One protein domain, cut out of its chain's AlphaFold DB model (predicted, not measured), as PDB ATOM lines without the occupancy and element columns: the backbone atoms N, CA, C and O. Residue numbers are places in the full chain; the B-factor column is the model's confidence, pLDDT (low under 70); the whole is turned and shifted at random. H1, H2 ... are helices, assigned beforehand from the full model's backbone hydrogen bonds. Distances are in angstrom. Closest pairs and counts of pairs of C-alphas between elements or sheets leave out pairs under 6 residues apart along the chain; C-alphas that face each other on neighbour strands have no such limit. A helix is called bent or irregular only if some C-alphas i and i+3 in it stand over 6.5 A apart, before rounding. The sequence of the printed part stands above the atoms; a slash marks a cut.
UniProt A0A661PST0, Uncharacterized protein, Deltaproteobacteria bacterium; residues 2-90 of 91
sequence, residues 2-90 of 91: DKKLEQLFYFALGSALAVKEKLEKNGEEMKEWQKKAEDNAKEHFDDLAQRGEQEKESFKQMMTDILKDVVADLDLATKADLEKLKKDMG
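This is residues 2 to 90 of the 91 residues of an uncharacterized protein of Deltaproteobacteria bacterium (UniProt A0A661PST0). An open, flat U of helices with an empty middle: H1 is one side, bent H2 makes the base with arm H2a and the other side with arm H2b, and short H3 follows as a tail. The printed part has 89 residues, 81 of them in three named helices, H1, H2 and H3 in order along the chain, with no named strand; the class is all helix. The whole is extended, radius of gyration of the C-alphas 23.8 A, spanning 73 by 44 by 18 A.

H1, residues 2 to 25, and H2a, residues 27 to 43, only just touch, with 3 pairs of C-alphas within 8 A, only at the corner by their link, through residues 23 to 24 and 29 to 30 alone. Their closest C-alphas, of Leu 23 and Met 30, are 5.7 A apart, and their lines are about perpendicular at 83 degrees. H2b, residues 46 to 73, is about perpendicular to H2a at 88 degrees and apart from H1. H3, residues 79 to 88, is apart from H1, H2a and H2b. Every O i to N i+4 pair is within hydrogen-bond range in H1, H2a and H3, and 22 of 24 in H2b.

H1 begins at C-alpha 2 (120.046, 126.802, 147.058) and is 34.6 A long. H2, residues 27 to 73, was assigned as one helix by its hydrogen bonds but is bent: C-alphas 43 and 46 are 7.2 A apart. H2a is 24.3 A long and H2b 39.3 A; H2b is irregular, C-alphas 54 and 57 being 6.8 A apart, with a kink of 44 degrees near residue 55. H3, 14.1 A long, ends at C-alpha 88 (138.421, 138.162, 108.485).

The C-alphas farthest apart, of Glu 28 and Gly 90, are 73.0 A apart. The printed part has no cut, and both links are tight. Mean pLDDT of the printed part is 76.6; 21 residues are under 70, among them 26 to 31 and 40 to 46.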
ATOM      1  N   ASP A   2     119.013 127.825 146.872       63.34
ATOM      2  CA  ASP A   2     120.046 126.802 147.058       63.34
ATOM      3  C   ASP A   2     119.721 125.799 148.172       63.34
ATOM      4  O   ASP A   2     119.895 124.598 147.999       63.34
ATOM      5  N   LYS A   3     119.095 126.257 149.266       72.62
ATOM      6  CA  LYS A   3     118.729 125.391 150.404       72.62
ATOM      7  C   LYS A   3     117.690 124.317 150.068       72.62
ATOM      8  O   LYS A   3     117.704 123.248 150.663       72.62
ATOM      9  N   LYS A   4     116.775 124.582 149.127       81.44
ATOM     10  CA  LYS A   4     115.749 123.598 148.730       81.44
ATOM     11  C   LYS A   4     116.334 122.495 147.853       81.44
ATOM     12  O   LYS A   4     115.913 121.350 147.970       81.44
ATOM     13  N   LEU A   5     117.300 122.841 147.001       80.75
ATOM     14  CA  LEU A   5     118.007 121.875 146.165       80.75
ATOM     15  C   LEU A   5     118.900 120.972 147.020       80.75
ATOM     16  O   LEU A   5     118.893 119.760 146.852       80.75
ATOM     17  N   GLU A   6     119.581 121.561 148.001       78.56
ATOM     18  CA  GLU A   6     120.365 120.840 149.001       78.56
ATOM     19  C   GLU A   6     119.494 119.871 149.823       78.56
ATOM     20  O   GLU A   6     119.838 118.703 149.983       78.56
ATOM     21  N   GLN A   7     118.304 120.297 150.258       83.00
ATOM     22  CA  GLN A   7     117.346 119.422 150.944       83.00
ATOM     23  C   GLN A   7     116.822 118.285 150.056       83.00
ATOM     24  O   GLN A   7     116.691 117.161 150.532       83.00
ATOM     25  N   LEU A   8     116.538 118.554 148.779       85.69
ATOM     26  CA  LEU A   8     116.141 117.529 147.807       85.69
ATOM     27  C   LEU A   8     117.261 116.513 147.576       85.69
ATOM     28  O   LEU A   8     116.999 115.313 147.533       85.69
ATOM     29  N   PHE A   9     118.502 116.985 147.483       84.69
ATOM     30  CA  PHE A   9     119.679 116.139 147.340       84.69
ATOM     31  C   PHE A   9     119.876 115.241 148.569       84.69
ATOM     32  O   PHE A   9     120.024 114.028 148.430       84.69
ATOM     33  N   TYR A  10     119.777 115.797 149.780       89.75
ATOM     34  CA  TYR A  10     119.866 115.009 151.010       89.75
ATOM     35  C   TYR A  10     118.691 114.049 151.202       89.75
ATOM     36  O   TYR A  10     118.887 112.941 151.696       89.75
ATOM     37  N   PHE A  11     117.486 114.429 150.779       90.75
ATOM     38  CA  PHE A  11     116.327 113.541 150.794       90.75
ATOM     39  C   PHE A  11     116.517 112.360 149.836       90.75
ATOM     40  O   PHE A  11     116.307 111.210 150.224       90.75
ATOM     41  N   ALA A  12     116.981 112.627 148.613       87.00
ATOM     42  CA  ALA A  12     117.303 111.588 147.643       87.00
ATOM     43  C   ALA A  12     118.374 110.634 148.194       87.00
ATOM     44  O   ALA A  12     118.164 109.421 148.202       87.00
ATOM     45  N   LEU A  13     119.464 111.172 148.749       89.75
ATOM     46  CA  LEU A  13     120.523 110.375 149.373       89.75
ATOM     47  C   LEU A  13     120.015 109.538 150.553       89.75
ATOM     48  O   LEU A  13     120.305 108.345 150.620       89.75
ATOM     49  N   GLY A  14     119.229 110.131 151.454       86.38
ATOM     50  CA  GLY A  14     118.660 109.432 152.607       86.38
ATOM     51  C   GLY A  14     117.708 108.309 152.197       86.38
ATOM     52  O   GLY A  14     117.760 107.217 152.760       86.38
ATOM     53  N   SER A  15     116.890 108.537 151.166       88.62
ATOM     54  CA  SER A  15     115.986 107.514 150.631       88.62
ATOM     55  C   SER A  15     116.744 106.342 149.993       88.62
ATOM     56  O   SER A  15     116.418 105.187 150.261       88.62
ATOM     57  N   ALA A  16     117.809 106.615 149.231       85.25
ATOM     58  CA  ALA A  16     118.646 105.582 148.626       85.25
ATOM     59  C   ALA A  16     119.390 104.747 149.683       85.25
ATOM     60  O   ALA A  16     119.447 103.520 149.581       85.25
ATOM     61  N   LEU A  17     119.910 105.398 150.729       83.06
ATOM     62  CA  LEU A  17     120.545 104.732 151.870       83.06
ATOM     63  C   LEU A  17     119.567 103.828 152.628       83.06
ATOM     64  O   LEU A  17     119.906 102.683 152.913       83.06
ATOM     65  N   ALA A  18     118.341 104.290 152.883       83.38
ATOM     66  CA  ALA A  18     117.321 103.490 153.564       83.38
ATOM     67  C   ALA A  18     116.910 102.245 152.758       83.38
ATOM     68  O   ALA A  18     116.707 101.171 153.327       83.38
ATOM     69  N   VAL A  19     116.814 102.365 151.428       83.38
ATOM     70  CA  VAL A  19     116.571 101.219 150.538       83.38
ATOM     71  C   VAL A  19     117.727 100.222 150.622       83.38
ATOM     72  O   VAL A  19     117.487  99.027 150.782       83.38
ATOM     73  N   LYS A  20     118.975 100.706 150.585       77.75
ATOM     74  CA  LYS A  20     120.171  99.865 150.714       77.75
ATOM     75  C   LYS A  20     120.210  99.119 152.053       77.75
ATOM     76  O   LYS A  20     120.393  97.907 152.057       77.75
ATOM     77  N   GLU A  21     119.968  99.804 153.170       77.31
ATOM     78  CA  GLU A  21     119.937  99.175 154.501       77.31
ATOM     79  C   GLU A  21     118.840  98.112 154.624       77.31
ATOM     80  O   GLU A  21     119.044  97.084 155.273       77.31
ATOM     81  N   LYS A  22     117.676  98.333 154.000       76.94
ATOM     82  CA  LYS A  22     116.578  97.360 153.999       76.94
ATOM     83  C   LYS A  22     116.949  96.098 153.212       76.94
ATOM     84  O   LYS A  22     116.679  94.998 153.684       76.94
ATOM     85  N   LEU A  23     117.619  96.261 152.070       72.44
ATOM     86  CA  LEU A  23     118.134  95.151 151.263       72.44
ATOM     87  C   LEU A  23     119.251  94.375 151.983       72.44
ATOM     88  O   LEU A  23     119.286  93.149 151.911       72.44
ATOM     89  N   GLU A  24     120.136  95.063 152.710       69.25
ATOM     90  CA  GLU A  24     121.212  94.428 153.488       69.25
ATOM     91  C   GLU A  24     120.689  93.687 154.731       69.25
ATOM     92  O   GLU A  24     121.174  92.600 155.047       69.25
ATOM     93  N   LYS A  25     119.681  94.234 155.430       71.81
ATOM     94  CA  LYS A  25     119.056  93.578 156.596       71.81
ATOM     95  C   LYS A  25     118.211  92.368 156.217       71.81
ATOM     96  O   LYS A  25     118.219  91.378 156.945       71.81
ATOM     97  N   ASN A  26     117.512  92.429 155.088       67.00
ATOM     98  CA  ASN A  26     116.622  91.370 154.627       67.00
ATOM     99  C   ASN A  26     117.306  90.528 153.539       67.00
ATOM    100  O   ASN A  26     116.809  90.421 152.422       67.00
ATOM    101  N   GLY A  27     118.455  89.917 153.849       63.06
ATOM    102  CA  GLY A  27     119.263  89.162 152.877       63.06
ATOM    103  C   GLY A  27     118.530  88.034 152.120       63.06
ATOM    104  O   GLY A  27     119.000  87.605 151.067       63.06
ATOM    105  N   GLU A  28     117.375  87.568 152.607       64.06
ATOM    106  CA  GLU A  28     116.469  86.674 151.866       64.06
ATOM    107  C   GLU A  28     115.700  87.399 150.750       64.06
ATOM    108  O   GLU A  28     115.666  86.900 149.626       64.06
ATOM    109  N   GLU A  29     115.187  88.608 151.004       64.25
ATOM    110  CA  GLU A  29     114.556  89.457 149.981       64.25
ATOM    111  C   GLU A  29     115.564  89.826 148.883       64.25
ATOM    112  O   GLU A  29     115.211  89.846 147.709       64.25
ATOM    113  N   MET A  30     116.840  90.043 149.231       65.62
ATOM    114  CA  MET A  30     117.899  90.311 148.250       65.62
ATOM    115  C   MET A  30     118.167  89.104 147.339       65.62
ATOM    116  O   MET A  30     118.347  89.273 146.135       65.62
ATOM    117  N   LYS A  31     118.153  87.879 147.884       65.31
ATOM    118  CA  LYS A  31     118.311  86.650 147.087       65.31
ATOM    119  C   LYS A  31     117.115  86.403 146.177       65.31
ATOM    120  O   LYS A  31     117.311  86.025 145.025       65.31
ATOM    121  N   GLU A  32     115.896  86.615 146.665       71.62
ATOM    122  CA  GLU A  32     114.698  86.522 145.827       71.62
ATOM    123  C   GLU A  32     114.698  87.587 144.733       71.62
ATOM    124  O   GLU A  32     114.435  87.269 143.577       71.62
ATOM    125  N   TRP A  33     115.054  88.829 145.063       68.50
ATOM    126  CA  TRP A  33     115.120  89.922 144.098       68.50
ATOM    127  C   TRP A  33     116.212  89.693 143.053       68.50
ATOM    128  O   TRP A  33     115.962  89.883 141.869       68.50
ATOM    129  N   GLN A  34     117.384  89.196 143.462       68.31
ATOM    130  CA  GLN A  34     118.474  88.837 142.555       68.31
ATOM    131  C   GLN A  34     118.078  87.694 141.617       68.31
ATOM    132  O   GLN A  34     118.309  87.788 140.417       68.31
ATOM    133  N   LYS A  35     117.435  86.644 142.136       74.31
ATOM    134  CA  LYS A  35     116.990  85.503 141.327       74.31
ATOM    135  C   LYS A  35     115.903  85.911 140.330       74.31
ATOM    136  O   LYS A  35     115.973  85.570 139.157       74.31
ATOM    137  N   LYS A  36     114.946  86.728 140.778       72.06
ATOM    138  CA  LYS A  36     113.877  87.283 139.939       72.06
ATOM    139  C   LYS A  36     114.417  88.267 138.894       72.06
ATOM    140  O   LYS A  36     113.903  88.314 137.784       72.06
ATOM    141  N   ALA A  37     115.454  89.033 139.234       68.56
ATOM    142  CA  ALA A  37     116.147  89.922 138.309       68.56
ATOM    143  C   ALA A  37     116.975  89.146 137.277       68.56
ATOM    144  O   ALA A  37     116.957  89.525 136.116       68.56
ATOM    145  N   GLU A  38     117.660  88.063 137.660       70.69
ATOM    146  CA  GLU A  38     118.395  87.199 136.724       70.69
ATOM    147  C   GLU A  38     117.466  86.466 135.750       70.69
ATOM    148  O   GLU A  38     117.765  86.413 134.555       70.69
ATOM    149  N   ASP A  39     116.340  85.938 136.235       74.06
ATOM    150  CA  ASP A  39     115.357  85.248 135.392       74.06
ATOM    151  C   ASP A  39     114.694  86.227 134.407       74.06
ATOM    152  O   ASP A  39     114.693  85.980 133.200       74.06
ATOM    153  N   ASN A  40     114.255  87.397 134.886       66.69
ATOM    154  CA  ASN A  40     113.698  88.443 134.020       66.69
ATOM    155  C   ASN A  40     114.747  89.028 133.065       66.69
ATOM    156  O   ASN A  40     114.428  89.351 131.924       66.69
ATOM    157  N   ALA A  41     115.999  89.185 133.506       65.56
ATOM    158  CA  ALA A  41     117.064  89.675 132.643       65.56
ATOM    159  C   ALA A  41     117.309  88.696 131.498       65.56
ATOM    160  O   ALA A  41     117.419  89.150 130.374       65.56
ATOM    161  N   LYS A  42     117.327  87.379 131.738       68.44
ATOM    162  CA  LYS A  42     117.464  86.387 130.658       68.44
ATOM    163  C   LYS A  42     116.296  86.407 129.677       68.44
ATOM    164  O   LYS A  42     116.535  86.306 128.481       68.44
ATOM    165  N   GLU A  43     115.068  86.547 130.165       68.50
ATOM    166  CA  GLU A  43     113.871  86.549 129.313       68.50
ATOM    167  C   GLU A  43     113.737  87.844 128.489       68.50
ATOM    168  O   GLU A  43     113.218  87.826 127.376       68.50
ATOM    169  N   HIS A  44     114.274  88.959 128.994       65.06
ATOM    170  CA  HIS A  44     114.208  90.265 128.335       65.06
ATOM    171  C   HIS A  44     115.527  90.733 127.705       65.06
ATOM    172  O   HIS A  44     115.534  91.784 127.073       65.06
ATOM    173  N   PHE A  45     116.637  89.998 127.846       69.62
ATOM    174  CA  PHE A  45     117.938  90.394 127.292       69.62
ATOM    175  C   PHE A  45     117.903  90.465 125.767       69.62
ATOM    176  O   PHE A  45     118.370  91.449 125.200       69.62
ATOM    177  N   ASP A  46     117.305  89.466 125.116       68.31
ATOM    178  CA  ASP A  46     117.187  89.433 123.655       68.31
ATOM    179  C   ASP A  46     116.271  90.557 123.145       68.31
ATOM    180  O   ASP A  46     116.602  91.243 122.178       68.31
ATOM    181  N   ASP A  47     115.169  90.827 123.851       70.56
ATOM    182  CA  ASP A  47     114.229  91.900 123.503       70.56
ATOM    183  C   ASP A  47     114.839  93.299 123.746       70.56
ATOM    184  O   ASP A  47     114.666  94.217 122.943       70.56
ATOM    185  N   LEU A  48     115.636  93.464 124.811       69.06
ATOM    186  CA  LEU A  48     116.394  94.688 125.105       69.06
ATOM    187  C   LEU A  48     117.548  94.910 124.127       69.06
ATOM    188  O   LEU A  48     117.791  96.050 123.735       69.06
ATOM    189  N   ALA A  49     118.247  93.851 123.718       69.44
ATOM    190  CA  ALA A  49     119.298  93.936 122.711       69.44
ATOM    191  C   ALA A  49     118.710  94.356 121.356       69.44
ATOM    192  O   ALA A  49     119.209  95.295 120.735       69.44
ATOM    193  N   GLN A  50     117.591  93.746 120.950       73.44
ATOM    194  CA  GLN A  50     116.904  94.066 119.701       73.44
ATOM    195  C   GLN A  50     116.304  95.483 119.709       73.44
ATOM    196  O   GLN A  50     116.455  96.226 118.735       73.44
ATOM    197  N   ARG A  51     115.669  95.906 120.812       72.81
ATOM    198  CA  ARG A  51     115.164  97.285 120.964       72.81
ATOM    199  C   ARG A  51     116.292  98.304 121.045       72.81
ATOM    200  O   ARG A  51     116.179  99.364 120.442       72.81
ATOM    201  N   GLY A  52     117.391  97.983 121.725       71.69
ATOM    202  CA  GLY A  52     118.574  98.838 121.800       71.69
ATOM    203  C   GLY A  52     119.225  99.056 120.436       71.69
ATOM    204  O   GLY A  52     119.687 100.158 120.146       71.69
ATOM    205  N   GLU A  53     119.217  98.041 119.569       73.25
ATOM    206  CA  GLU A  53     119.721  98.160 118.199       73.25
ATOM    207  C   GLU A  53     118.801  99.030 117.323       73.25
ATOM    208  O   GLU A  53     119.296  99.881 116.583       73.25
ATOM    209  N   GLN A  54     117.477  98.908 117.485       73.38
ATOM    210  CA  GLN A  54     116.484  99.749 116.797       73.38
ATOM    211  C   GLN A  54     116.476 101.204 117.290       73.38
ATOM    212  O   GLN A  54     116.341 102.134 116.496       73.38
ATOM    213  N   GLU A  55     116.639 101.432 118.594       76.69
ATOM    214  CA  GLU A  55     116.617 102.776 119.178       76.69
ATOM    215  C   GLU A  55     117.948 103.515 119.037       76.69
ATOM    216  O   GLU A  55     117.975 104.736 119.173       76.69
ATOM    217  N   LYS A  56     119.051 102.830 118.711       77.69
ATOM    218  CA  LYS A  56     120.386 103.437 118.609       77.69
ATOM    219  C   LYS A  56     120.440 104.621 117.643       77.69
ATOM    220  O   LYS A  56     121.059 105.638 117.963       77.69
ATOM    221  N   GLU A  57     119.829 104.499 116.465       78.69
ATOM    222  CA  GLU A  57     119.795 105.594 115.488       78.69
ATOM    223  C   GLU A  57     118.913 106.746 115.970       78.69
ATOM    224  O   GLU A  57     119.371 107.886 115.973       78.69
ATOM    225  N   SER A  58     117.717 106.445 116.483       78.62
ATOM    226  CA  SER A  58     116.798 107.438 117.056       78.62
ATOM    227  C   SER A  58     117.434 108.210 118.219       78.62
ATOM    228  O   SER A  58     117.408 109.440 118.253       78.62
ATOM    229  N   PHE A  59     118.111 107.506 119.127       80.12
ATOM    230  CA  PHE A  59     118.822 108.089 120.261       80.12
ATOM    231  C   PHE A  59     119.992 108.972 119.815       80.12
ATOM    232  O   PHE A  59     120.183 110.072 120.334       80.12
ATOM    233  N   LYS A  60     120.765 108.528 118.814       81.25
ATOM    234  CA  LYS A  60     121.856 109.324 118.241       81.25
ATOM    235  C   LYS A  60     121.328 110.600 117.581       81.25
ATOM    236  O   LYS A  60     121.953 111.654 117.720       81.25
ATOM    237  N   GLN A  61     120.196 110.512 116.888       84.62
ATOM    238  CA  GLN A  61     119.527 111.655 116.270       84.62
ATOM    239  C   GLN A  61     119.058 112.647 117.338       84.62
ATOM    240  O   GLN A  61     119.451 113.809 117.305       84.62
ATOM    241  N   MET A  62     118.345 112.152 118.354       83.50
ATOM    242  CA  MET A  62     117.852 112.943 119.480       83.50
ATOM    243  C   MET A  62     118.986 113.665 120.214       83.50
ATOM    244  O   MET A  62     118.891 114.858 120.484       83.50
ATOM    245  N   MET A  63     120.092 112.970 120.497       80.00
ATOM    246  CA  MET A  63     121.261 113.586 121.131       80.00
ATOM    247  C   MET A  63     121.924 114.638 120.249       80.00
ATOM    248  O   MET A  63     122.365 115.672 120.748       80.00
ATOM    249  N   THR A  64     121.991 114.392 118.942       87.44
ATOM    250  CA  THR A  64     122.541 115.361 117.989       87.44
ATOM    251  C   THR A  64     121.695 116.629 117.953       87.44
ATOM    252  O   THR A  64     122.252 117.723 117.924       87.44
ATOM    253  N   ASP A  65     120.372 116.497 117.977       87.31
ATOM    254  CA  ASP A  65     119.466 117.640 117.913       87.31
ATOM    255  C   ASP A  65     119.459 118.427 119.226       87.31
ATOM    256  O   ASP A  65     119.632 119.639 119.185       87.31
ATOM    257  N   ILE A  66     119.466 117.758 120.386       83.88
ATOM    258  CA  ILE A  66     119.644 118.430 121.687       83.88
ATOM    259  C   ILE A  66     120.951 119.234 121.724       83.88
ATOM    260  O   ILE A  66     120.977 120.359 122.215       83.88
ATOM    261  N   LEU A  67     122.051 118.685 121.202       81.75
ATOM    262  CA  LEU A  67     123.325 119.407 121.158       81.75
ATOM    263  C   LEU A  67     123.282 120.608 120.206       81.75
ATOM    264  O   LEU A  67     123.881 121.634 120.520       81.75
ATOM    265  N   LYS A  68     122.587 120.507 119.067       82.75
ATOM    266  CA  LYS A  68     122.388 121.649 118.160       82.75
ATOM    267  C   LYS A  68     121.539 122.735 118.809       82.75
ATOM    268  O   LYS A  68     121.909 123.900 118.707       82.75
ATOM    269  N   ASP A  69     120.464 122.351 119.487       81.00
ATOM    270  CA  ASP A  69     119.575 123.279 120.181       81.00
ATOM    271  C   ASP A  69     120.337 124.012 121.286       81.00
ATOM    272  O   ASP A  69     120.314 125.231 121.337       81.00
ATOM    273  N   VAL A  70     121.136 123.301 122.090       82.00
ATOM    274  CA  VAL A  70     121.996 123.927 123.110       82.00
ATOM    275  C   VAL A  70     123.040 124.865 122.492       82.00
ATOM    276  O   VAL A  70     123.310 125.924 123.052       82.00
ATOM    277  N   VAL A  71     123.639 124.503 121.352       78.88
ATOM    278  CA  VAL A  71     124.594 125.375 120.641       78.88
ATOM    279  C   VAL A  71     123.916 126.650 120.137       78.88
ATOM    280  O   VAL A  71     124.510 127.721 120.250       78.88
ATOM    281  N   ALA A  72     122.688 126.548 119.629       78.38
ATOM    282  CA  ALA A  72     121.905 127.689 119.167       78.38
ATOM    283  C   ALA A  72     121.403 128.563 120.330       78.38
ATOM    284  O   ALA A  72     121.541 129.782 120.282       78.38
ATOM    285  N   ASP A  73     120.881 127.950 121.394       71.94
ATOM    286  CA  ASP A  73     120.327 128.641 122.564       71.94
ATOM    287  C   ASP A  73     121.403 129.372 123.377       71.94
ATOM    288  O   ASP A  73     121.144 130.429 123.954       71.94
ATOM    289  N   LEU A  74     122.619 128.819 123.435       73.56
ATOM    290  CA  LEU A  74     123.762 129.439 124.112       73.56
ATOM    291  C   LEU A  74     124.578 130.366 123.195       73.56
ATOM    292  O   LEU A  74     125.618 130.861 123.633       73.56
ATOM    293  N   ASP A  75     124.124 130.587 121.954       72.75
ATOM    294  CA  ASP A  75     124.782 131.401 120.918       72.75
ATOM    295  C   ASP A  75     126.284 131.067 120.782       72.75
ATOM    296  O   ASP A  75     127.166 131.928 120.693       72.75
ATOM    297  N   LEU A  76     126.602 129.768 120.862       74.06
ATOM    298  CA  LEU A  76     127.977 129.288 120.845       74.06
ATOM    299  C   LEU A  76     128.529 129.375 119.424       74.06
ATOM    300  O   LEU A  76     127.997 128.765 118.497       74.06
ATOM    301  N   ALA A  77     129.656 130.075 119.272       73.00
ATOM    302  CA  ALA A  77     130.345 130.186 117.994       73.00
ATOM    303  C   ALA A  77     130.669 128.796 117.426       73.00
ATOM    304  O   ALA A  77     131.389 127.993 118.035       73.00
ATOM    305  N   THR A  78     130.157 128.517 116.231       79.38
ATOM    306  CA  THR A  78     130.427 127.263 115.540       79.38
ATOM    307  C   THR A  78     131.839 127.266 114.955       79.38
ATOM    308  O   THR A  78     132.505 128.296 114.825       79.38
ATOM    309  N   LYS A  79     132.316 126.092 114.532       79.38
ATOM    310  CA  LYS A  79     133.597 125.985 113.815       79.38
ATOM    311  C   LYS A  79     133.647 126.871 112.565       79.38
ATOM    312  O   LYS A  79     134.698 127.433 112.276       79.38
ATOM    313  N   ALA A  80     132.524 127.008 111.858       78.06
ATOM    314  CA  ALA A  80     132.425 127.866 110.681       78.06
ATOM    315  C   ALA A  80     132.587 129.348 111.049       78.06
ATOM    316  O   ALA A  80     133.281 130.081 110.345       78.06
ATOM    317  N   ASP A  81     132.026 129.766 112.185       80.44
ATOM    318  CA  ASP A  81     132.163 131.136 112.688       80.44
ATOM    319  C   ASP A  81     133.613 131.444 113.077       80.44
ATOM    320  O   ASP A  81     134.129 132.513 112.760       80.44
ATOM    321  N   LEU A  82     134.315 130.478 113.680       82.12
ATOM    322  CA  LEU A  82     135.738 130.603 114.018       82.12
ATOM    323  C   LEU A  82     136.646 130.648 112.780       82.12
ATOM    324  O   LEU A  82     137.640 131.376 112.770       82.12
ATOM    325  N   GLU A  83     136.336 129.876 111.738       83.12
ATOM    326  CA  GLU A  83     137.082 129.916 110.473       83.12
ATOM    327  C   GLU A  83     136.850 131.225 109.720       83.12
ATOM    328  O   GLU A  83     137.806 131.822 109.219       83.12
ATOM    329  N   LYS A  84     135.607 131.715 109.699       84.75
ATOM    330  CA  LYS A  84     135.281 133.031 109.151       84.75
ATOM    331  C   LYS A  84     136.006 134.139 109.918       84.75
ATOM    332  O   LYS A  84     136.639 134.977 109.287       84.75
ATOM    333  N   LEU A  85     136.022 134.076 111.252       81.38
ATOM    334  CA  LEU A  85     136.769 135.012 112.094       81.38
ATOM    335  C   LEU A  85     138.273 135.002 111.771       81.38
ATOM    336  O   LEU A  85     138.872 136.062 111.640       81.38
ATOM    337  N   LYS A  86     138.898 133.827 111.604       83.31
ATOM    338  CA  LYS A  86     140.321 133.738 111.218       83.31
ATOM    339  C   LYS A  86     140.596 134.397 109.869       83.31
ATOM    340  O   LYS A  86     141.552 135.159 109.749       83.31
ATOM    341  N   LYS A  87     139.719 134.146 108.896       84.38
ATOM    342  CA  LYS A  87     139.816 134.697 107.545       84.38
ATOM    343  C   LYS A  87     139.629 136.218 107.530       84.38
ATOM    344  O   LYS A  87     140.382 136.911 106.853       84.38
ATOM    345  N   ASP A  88     138.684 136.727 108.319       81.25
ATOM    346  CA  ASP A  88     138.421 138.162 108.485       81.25
ATOM    347  C   ASP A  88     139.549 138.867 109.267       81.25
ATOM    348  O   ASP A  88     139.826 140.042 109.031       81.25
ATOM    349  N   MET A  89     140.253 138.148 110.151       81.69
ATOM    350  CA  MET A  89     141.454 138.633 110.850       81.69
ATOM    351  C   MET A  89     142.753 138.512 110.032       81.69
ATOM    352  O   MET A  89     143.813 138.887 110.531       81.69
ATOM    353  N   GLY A  90     142.698 138.029 108.786       62.44
ATOM    354  CA  GLY A  90     143.837 138.038 107.863       62.44
ATOM    355  C   GLY A  90     144.967 137.042 108.164       62.44
ATOM    356  O   GLY A  90     146.077 137.270 107.688       62.44
TER     357      GLY A  90